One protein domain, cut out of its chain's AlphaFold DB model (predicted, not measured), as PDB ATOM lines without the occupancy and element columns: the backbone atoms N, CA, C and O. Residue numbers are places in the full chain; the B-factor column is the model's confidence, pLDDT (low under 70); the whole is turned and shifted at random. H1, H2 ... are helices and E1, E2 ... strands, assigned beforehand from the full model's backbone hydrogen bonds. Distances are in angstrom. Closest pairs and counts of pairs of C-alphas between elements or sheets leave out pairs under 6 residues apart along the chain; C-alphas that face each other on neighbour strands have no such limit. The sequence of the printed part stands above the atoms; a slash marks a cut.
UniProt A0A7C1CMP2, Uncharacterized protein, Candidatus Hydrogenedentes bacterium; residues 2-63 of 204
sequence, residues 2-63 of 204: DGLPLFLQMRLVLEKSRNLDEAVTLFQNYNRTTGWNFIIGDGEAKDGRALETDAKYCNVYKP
ATOM      1  N   ASP A   2     236.294 152.269  55.944       80.31
ATOM      2  CA  ASP A   2     236.152 153.665  56.387       80.31
ATOM      3  C   ASP A   2     235.356 154.490  55.360       80.31
ATOM      4  O   ASP A   2     235.537 155.696  55.218       80.31
ATOM      5  N   GLY A   3     234.506 153.810  54.583       86.75
ATOM      6  CA  GLY A   3     233.637 154.437  53.595       86.75
ATOM      7  C   GLY A   3     232.272 154.793  54.177       86.75
ATOM      8  O   GLY A   3     231.735 154.075  55.022       86.75
ATOM      9  N   LEU A   4     231.688 155.882  53.687       89.88
ATOM     10  CA  LEU A   4     230.356 156.339  54.054       89.88
ATOM     11  C   LEU A   4     229.294 155.444  53.378       89.88
ATOM     12  O   LEU A   4     229.308 155.303  52.155       89.88
ATOM     13  N   PRO A   5     228.360 154.826  54.125       90.19
ATOM     14  CA  PRO A   5     227.270 154.042  53.543       90.19
ATOM     15  C   PRO A   5     226.391 154.836  52.565       90.19
ATOM     16  O   PRO A   5     226.114 156.012  52.794       90.19
ATOM     17  N   LEU A   6     225.888 154.158  51.524       90.62
ATOM     18  CA  LEU A   6     225.045 154.707  50.447       90.62
ATOM     19  C   LEU A   6     223.984 155.705  50.939       90.62
ATOM     20  O   LEU A   6     223.957 156.858  50.522       90.62
ATOM     21  N   PHE A   7     223.117 155.266  51.852       91.31
ATOM     22  CA  PHE A   7     221.986 156.078  52.302       91.31
ATOM     23  C   PHE A   7     222.420 157.317  53.091       91.31
ATOM     24  O   PHE A   7     221.732 158.336  53.069       91.31
ATOM     25  N   LEU A   8     223.580 157.258  53.753       92.56
ATOM     26  CA  LEU A   8     224.151 158.418  54.430       92.56
ATOM     27  C   LEU A   8     224.767 159.398  53.428       92.56
ATOM     28  O   LEU A   8     224.625 160.600  53.623       92.56
ATOM     29  N   GLN A   9     225.367 158.916  52.332       92.06
ATOM     30  CA  GLN A   9     225.805 159.785  51.231       92.06
ATOM     31  C   GLN A   9     224.614 160.546  50.634       92.06
ATOM     32  O   GLN A   9     224.657 161.772  50.560       92.06
ATOM     33  N   MET A  10     223.526 159.842  50.288       94.00
ATOM     34  CA  MET A  10     222.314 160.456  49.724       94.00
ATOM     35  C   MET A  10     221.723 161.513  50.659       94.00
ATOM     36  O   MET A  10     221.427 162.629  50.236       94.00
ATOM     37  N   ARG A  11     221.596 161.179  51.949       95.06
ATOM     38  CA  ARG A  11     221.095 162.108  52.962       95.06
ATOM     39  C   ARG A  11     221.974 163.353  53.079       95.06
ATOM     40  O   ARG A  11     221.446 164.457  53.063       95.06
ATOM     41  N   LEU A  12     223.295 163.192  53.178       94.31
ATOM     42  CA  LEU A  12     224.206 164.332  53.298       94.31
ATOM     43  C   LEU A  12     224.192 165.216  52.052       94.31
ATOM     44  O   LEU A  12     224.262 166.430  52.186       94.31
ATOM     45  N   VAL A  13     224.079 164.634  50.857       95.06
ATOM     46  CA  VAL A  13     223.963 165.411  49.617       95.06
ATOM     47  C   VAL A  13     222.708 166.279  49.637       95.06
ATOM     48  O   VAL A  13     222.823 167.478  49.394       95.06
ATOM     49  N   LEU A  14     221.553 165.718  50.005       94.06
ATOM     50  CA  LEU A  14     220.304 166.478  50.145       94.06
ATOM     51  C   LEU A  14     220.356 167.530  51.268       94.06
ATOM     52  O   LEU A  14     219.730 168.575  51.151       94.06
ATOM     53  N   GLU A  15     221.090 167.276  52.356       94.69
ATOM     54  CA  GLU A  15     221.187 168.201  53.498       94.69
ATOM     55  C   GLU A  15     222.229 169.320  53.320       94.69
ATOM     56  O   GLU A  15     222.132 170.352  53.986       94.69
ATOM     57  N   LYS A  16     223.281 169.097  52.523       95.12
ATOM     58  CA  LYS A  16     224.471 169.968  52.488       95.12
ATOM     59  C   LYS A  16     224.701 170.667  51.159       95.12
ATOM     60  O   LYS A  16     225.382 171.689  51.168       95.12
ATOM     61  N   SER A  17     224.178 170.137  50.060       96.75
ATOM     62  CA  SER A  17     224.418 170.702  48.729       96.75
ATOM     63  C   SER A  17     223.367 171.749  48.408       96.75
ATOM     64  O   SER A  17     222.183 171.540  48.667       96.75
ATOM     65  N   ARG A  18     223.789 172.861  47.812       94.94
ATOM     66  CA  ARG A  18     222.886 173.930  47.358       94.94
ATOM     67  C   ARG A  18     222.572 173.875  45.872       94.94
ATOM     68  O   ARG A  18     221.665 174.562  45.426       94.94
ATOM     69  N   ASN A  19     223.352 173.115  45.117       96.44
ATOM     70  CA  ASN A  19     223.238 172.981  43.673       96.44
ATOM     71  C   ASN A  19     223.820 171.636  43.224       96.44
ATOM     72  O   ASN A  19     224.481 170.922  43.992       96.44
ATOM     73  N   LEU A  20     223.579 171.316  41.957       97.06
ATOM     74  CA  LEU A  20     224.038 170.092  41.313       97.06
ATOM     75  C   LEU A  20     225.559 169.863  41.393       97.06
ATOM     76  O   LEU A  20     225.996 168.736  41.629       97.06
ATOM     77  N   ASP A  21     226.374 170.905  41.224       97.31
ATOM     78  CA  ASP A  21     227.837 170.773  41.198       97.31
ATOM     79  C   ASP A  21     228.413 170.468  42.592       97.31
ATOM     80  O   ASP A  21     229.302 169.620  42.732       97.31
ATOM     81  N   GLU A  22     227.871 171.088  43.644       97.75
ATOM     82  CA  GLU A  22     228.192 170.746  45.033       97.75
ATOM     83  C   GLU A  22     227.801 169.296  45.351       97.75
ATOM     84  O   GLU A  22     228.590 168.562  45.952       97.75
ATOM     85  N   ALA A  23     226.623 168.856  44.891       97.31
ATOM     86  CA  ALA A  23     226.150 167.487  45.082       97.31
ATOM     87  C   ALA A  23     227.089 166.457  44.434       97.31
ATOM     88  O   ALA A  23     227.479 165.475  45.076       97.31
ATOM     89  N   VAL A  24     227.507 166.699  43.187       97.44
ATOM     90  CA  VAL A  24     228.497 165.862  42.488       97.44
ATOM     91  C   VAL A  24     229.833 165.855  43.225       97.44
ATOM     92  O   VAL A  24     230.408 164.787  43.445       97.44
ATOM     93  N   THR A  25     230.310 167.028  43.642       96.56
ATOM     94  CA  THR A  25     231.591 167.174  44.345       96.56
ATOM     95  C   THR A  25     231.605 166.364  45.642       96.56
ATOM     96  O   THR A  25     232.582 165.674  45.938       96.56
ATOM     97  N   LEU A  26     230.510 166.383  46.408       94.38
ATOM     98  CA  LEU A  26     230.381 165.565  47.613       94.38
ATOM     99  C   LEU A  26     230.470 164.068  47.297       94.38
ATOM    100  O   LEU A  26     231.251 163.362  47.936       94.38
ATOM    101  N   PHE A  27     229.744 163.585  46.283       93.56
ATOM    102  CA  PHE A  27     229.822 162.180  45.869       93.56
ATOM    103  C   PHE A  27     231.230 161.757  45.446       93.56
ATOM    104  O   PHE A  27     231.662 160.658  45.800       93.56
ATOM    105  N   GLN A  28     231.956 162.613  44.725       93.88
ATOM    106  CA  GLN A  28     233.329 162.336  44.304       93.88
ATOM    107  C   GLN A  28     234.291 162.264  45.498       93.88
ATOM    108  O   GLN A  28     235.154 161.381  45.531       93.88
ATOM    109  N   ASN A  29     234.090 163.116  46.504       92.25
ATOM    110  CA  ASN A  29     234.974 163.234  47.665       92.25
ATOM    111  C   ASN A  29     234.728 162.190  48.763       92.25
ATOM    112  O   ASN A  29     235.627 161.934  49.565       92.25
ATOM    113  N   TYR A  30     233.541 161.579  48.842       89.38
ATOM    114  CA  TYR A  30     233.292 160.540  49.842       89.38
ATOM    115  C   TYR A  30     234.072 159.257  49.554       89.38
ATOM    116  O   TYR A  30     234.071 158.740  48.441       89.38
ATOM    117  N   ASN A  31     234.647 158.651  50.592       89.44
ATOM    118  CA  ASN A  31     235.067 157.255  50.506       89.44
ATOM    119  C   ASN A  31     233.812 156.378  50.391       89.44
ATOM    120  O   ASN A  31     232.956 156.408  51.273       89.44
ATOM    121  N   ARG A  32     233.688 155.597  49.316       90.38
ATOM    122  CA  ARG A  32     232.515 154.748  49.044       90.38
ATOM    123  C   ARG A  32     232.801 153.299  49.431       90.38
ATOM    124  O   ARG A  32     233.929 152.830  49.325       90.38
ATOM    125  N   THR A  33     231.777 152.578  49.886       86.25
ATOM    126  CA  THR A  33     231.909 151.169  50.311       86.25
ATOM    127  C   THR A  33     231.469 150.162  49.255       86.25
ATOM    128  O   THR A  33     231.942 149.030  49.254       86.25
ATOM    129  N   THR A  34     230.543 150.552  48.381       86.19
ATOM    130  CA  THR A  34     229.851 149.690  47.413       86.19
ATOM    131  C   THR A  34     229.600 150.469  46.127       86.19
ATOM    132  O   THR A  34     229.604 151.700  46.154       86.19
ATOM    133  N   GLY A  35     229.429 149.756  45.010       89.06
ATOM    134  CA  GLY A  35     229.157 150.376  43.717       89.06
ATOM    135  C   GLY A  35     227.674 150.534  43.428       89.06
ATOM    136  O   GLY A  35     226.900 149.606  43.657       89.06
ATOM    137  N   TRP A  36     227.306 151.719  42.946       92.38
ATOM    138  CA  TRP A  36     225.934 152.135  42.673       92.38
ATOM    139  C   TRP A  36     225.880 153.136  41.527       92.38
ATOM    140  O   TRP A  36     226.802 153.935  41.341       92.38
ATOM    141  N   ASN A  37     224.747 153.132  40.832       94.56
ATOM    142  CA  ASN A  37     224.367 154.202  39.926       94.56
ATOM    143  C   ASN A  37     223.487 155.207  40.681       94.56
ATOM    144  O   ASN A  37     222.547 154.806  41.368       94.56
ATOM    145  N   PHE A  38     223.770 156.497  40.532       95.75
ATOM    146  CA  PHE A  38     222.942 157.587  41.043       95.75
ATOM    147  C   PHE A  38     222.452 158.459  39.900       95.75
ATOM    148  O   PHE A  38     223.137 158.626  38.893       95.75
ATOM    149  N   ILE A  39     221.289 159.064  40.103       97.00
ATOM    150  CA  ILE A  39     220.784 160.155  39.279       97.00
ATOM    151  C   ILE A  39     220.468 161.306  40.227       97.00
ATOM    152  O   ILE A  39     219.806 161.109  41.246       97.00
ATOM    153  N   ILE A  40     220.975 162.488  39.904       97.31
ATOM    154  CA  ILE A  40     220.748 163.723  40.650       97.31
ATOM    155  C   ILE A  40     220.130 164.714  39.673       97.31
ATOM    156  O   ILE A  40     220.720 164.978  38.629       97.31
ATOM    157  N   GLY A  41     218.947 165.232  39.994       96.12
ATOM    158  CA  GLY A  41     218.294 166.297  39.238       96.12
ATOM    159  C   GLY A  41     218.268 167.586  40.049       96.12
ATOM    160  O   GLY A  41     218.033 167.547  41.257       96.12
ATOM    161  N   ASP A  42     218.491 168.711  39.382       95.81
ATOM    162  CA  ASP A  42     218.374 170.053  39.943       95.81
ATOM    163  C   ASP A  42     217.226 170.781  39.241       95.81
ATOM    164  O   ASP A  42     217.294 171.112  38.056       95.81
ATOM    165  N   GLY A  43     216.132 170.975  39.978       93.00
ATOM    166  CA  GLY A  43     214.907 171.556  39.440       93.00
ATOM    167  C   GLY A  43     215.007 173.048  39.119       93.00
ATOM    168  O   GLY A  43     214.259 173.524  38.268       93.00
ATOM    169  N   GLU A  44     215.914 173.779  39.774       92.56
ATOM    170  CA  GLU A  44     216.126 175.207  39.520       92.56
ATOM    171  C   GLU A  44     217.029 175.402  38.302       92.56
ATOM    172  O   GLU A  44     216.675 176.146  37.385       92.56
ATOM    173  N   ALA A  45     218.148 174.672  38.248       95.12
ATOM    174  CA  ALA A  45     219.063 174.699  37.107       95.12
ATOM    175  C   ALA A  45     218.493 174.005  35.858       95.12
ATOM    176  O   ALA A  45     218.981 174.253  34.756       95.12
ATOM    177  N   LYS A  46     217.463 173.159  36.026       93.81
ATOM    178  CA  LYS A  46     216.889 172.289  34.984       93.81
ATOM    179  C   LYS A  46     217.951 171.403  34.333       93.81
ATOM    180  O   LYS A  46     218.006 171.268  33.116       93.81
ATOM    181  N   ASP A  47     218.804 170.817  35.165       95.81
ATOM    182  CA  ASP A  47     219.941 170.003  34.738       95.81
ATOM    183  C   ASP A  47     220.019 168.726  35.592       95.81
ATOM    184  O   ASP A  47     219.435 168.633  36.677       95.81
ATOM    185  N   GLY A  48     220.732 167.715  35.099       96.88
ATOM    186  CA  GLY A  48     220.880 166.424  35.753       96.88
ATOM    187  C   GLY A  48     222.277 165.833  35.617       96.88
ATOM    188  O   GLY A  48     223.039 166.129  34.695       96.88
ATOM    189  N   ARG A  49     222.646 164.971  36.564       98.19
ATOM    190  CA  ARG A  49     223.889 164.192  36.533       98.19
ATOM    191  C   ARG A  49     223.578 162.736  36.809       98.19
ATOM    192  O   ARG A  49     222.898 162.423  37.785       98.19
ATOM    193  N   ALA A  50     224.113 161.854  35.977       98.12
ATOM    194  CA  ALA A  50     224.214 160.444  36.312       98.12
ATOM    195  C   ALA A  50     225.614 160.165  36.858       98.12
ATOM    196  O   ALA A  50     226.608 160.691  36.353       98.12
ATOM    197  N   LEU A  51     225.696 159.375  37.923       96.69
ATOM    198  CA  LEU A  51     226.960 158.959  38.511       96.69
ATOM    199  C   LEU A  51     227.017 157.442  38.517       96.69
ATOM    200  O   LEU A  51     226.102 156.795  39.013       96.69
ATOM    201  N   GLU A  52     228.111 156.884  38.025       95.62
ATOM    202  CA  GLU A  52     228.406 155.460  38.134       95.62
ATOM    203  C   GLU A  52     229.588 155.308  39.075       95.62
ATOM    204  O   GLU A  52     230.686 155.815  38.827       95.62
ATOM    205  N   THR A  53     229.348 154.659  40.206       92.62
ATOM    206  CA  THR A  53     230.290 154.670  41.321       92.62
ATOM    207  C   THR A  53     230.689 153.267  41.726       92.62
ATOM    208  O   THR A  53     229.905 152.326  41.629       92.62
ATOM    209  N   ASP A  54     231.915 153.140  42.221       90.12
ATOM    210  CA  ASP A  54     232.389 152.011  43.005       90.12
ATOM    211  C   ASP A  54     233.281 152.503  44.158       90.12
ATOM    212  O   ASP A  54     233.377 153.703  44.447       90.12
ATOM    213  N   ALA A  55     233.916 151.572  44.869       88.81
ATOM    214  CA  ALA A  55     234.780 151.904  46.000       88.81
ATOM    215  C   ALA A  55     235.972 152.809  45.619       88.81
ATOM    216  O   ALA A  55     236.516 153.499  46.477       88.81
ATOM    217  N   LYS A  56     236.387 152.813  44.348       88.38
ATOM    218  CA  LYS A  56     237.555 153.531  43.824       88.38
ATOM    219  C   LYS A  56     237.170 154.682  42.898       88.38
ATOM    220  O   LYS A  56     237.800 155.732  42.956       88.38
ATOM    221  N   TYR A  57     236.146 154.505  42.075       91.19
ATOM    222  CA  TYR A  57     235.816 155.407  40.980       91.19
ATOM    223  C   TYR A  57     234.432 156.033  41.152       91.19
ATOM    224  O   TYR A  57     233.525 155.444  41.734       91.19
ATOM    225  N   CYS A  58     234.283 157.253  40.645       94.25
ATOM    226  CA  CYS A  58     233.023 157.985  40.598       94.25
ATOM    227  C   CYS A  58     232.958 158.706  39.250       94.25
ATOM    228  O   CYS A  58     233.426 159.839  39.116       94.25
ATOM    229  N   ASN A  59     232.429 158.017  38.244       95.56
ATOM    230  CA  ASN A  59     232.281 158.553  36.899       95.56
ATOM    231  C   ASN A  59     231.030 159.421  36.843       95.56
ATOM    232  O   ASN A  59     229.960 158.990  37.262       95.56
ATOM    233  N   VAL A  60     231.173 160.641  36.332       97.38
ATOM    234  CA  VAL A  60     230.082 161.613  36.222       97.38
ATOM    235  C   VAL A  60     229.713 161.775  34.758       97.38
ATOM    236  O   VAL A  60     230.593 161.880  33.898       97.38
ATOM    237  N   TYR A  61     228.413 161.818  34.502       98.19
ATOM    238  CA  TYR A  61     227.834 161.963  33.181       98.19
ATOM    239  C   TYR A  61     226.850 163.127  33.167       98.19
ATOM    240  O   TYR A  61     226.001 163.259  34.057       98.19
ATOM    241  N   LYS A  62     227.013 163.982  32.163       98.00
ATOM    242  CA  LYS A  62     226.143 165.121  31.858       98.00
ATOM    243  C   LYS A  62     225.170 164.758  30.723       98.00
ATOM    244  O   LYS A  62     225.359 163.725  30.079       98.00
ATOM    245  N   PRO A  63     224.168 165.597  30.429       96.88
ATOM    246  CA  PRO A  63     223.506 165.532  29.134       96.88
ATOM    247  C   PRO A  63     224.544 165.596  27.999       96.88
ATOM    248  O   PRO A  63     225.576 166.262  28.128       96.88
TER     249      PRO A  63
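Overview. This is residues 2 to 63 of the 204 residues of an uncharacterized protein of Candidatus Hydrogenedentes bacterium (UniProt A0A7C1CMP2). A three-stranded sheet has helix H2 packed along one face, and helix H1 packs on H2, only grazing the sheet. The printed part has 62 residues, with elements in the order H1, H2, E1, E2, E3; the sheet E1 E2 E3 is a meander, each strand the antiparallel neighbour of the one before. Mixed in class, with two layers, H2 on the sheet, it is compact: radius of gyration of the C-alphas 10.9 A, spans 34 by 23 by 15 A.

Arrangement. Start at E2, residues 47 to 53, in hairpins with E1, residues 36 to 42 (N 38 to O 51, 2.8 A), and E3, residues 58 to 61 (N 52 to O 59, 2.9 A). H2, residues 20 to 29, is on the sheet at a height of 8.8 A over it and runs along the strands, at 4 degrees to E2 on the local plane; dropped onto that plane, 7 of the 10 C-alphas of H2 fall on E2 and 2 on E3, and H2 lies over E2 and only just not over E3. H1, residues 6 to 16, touches H2 at Val 13 and Ala 23, closest C-alphas, 5.4 A, a steep tilt of 44 degrees, opposite ways, a helical hairpin. In both, every O i to N i+4 pair is within hydrogen-bond range.

Along the chain. Find C-alpha 6 at (225.045, 154.707, 50.447), where H1 begins, 15.4 A long. H2 spans 14.4 A, E1 and E2 19.6 A each; E3, 9.9 A, ends at C-alpha 61, (227.834, 161.963, 33.181).

Size, cuts and confidence. The C-alphas farthest apart, of Asp 2 and Lys 46, lie 34.3 A apart. The printed part has no cut and no long link, and no printed residue is under 70 in pLDDT.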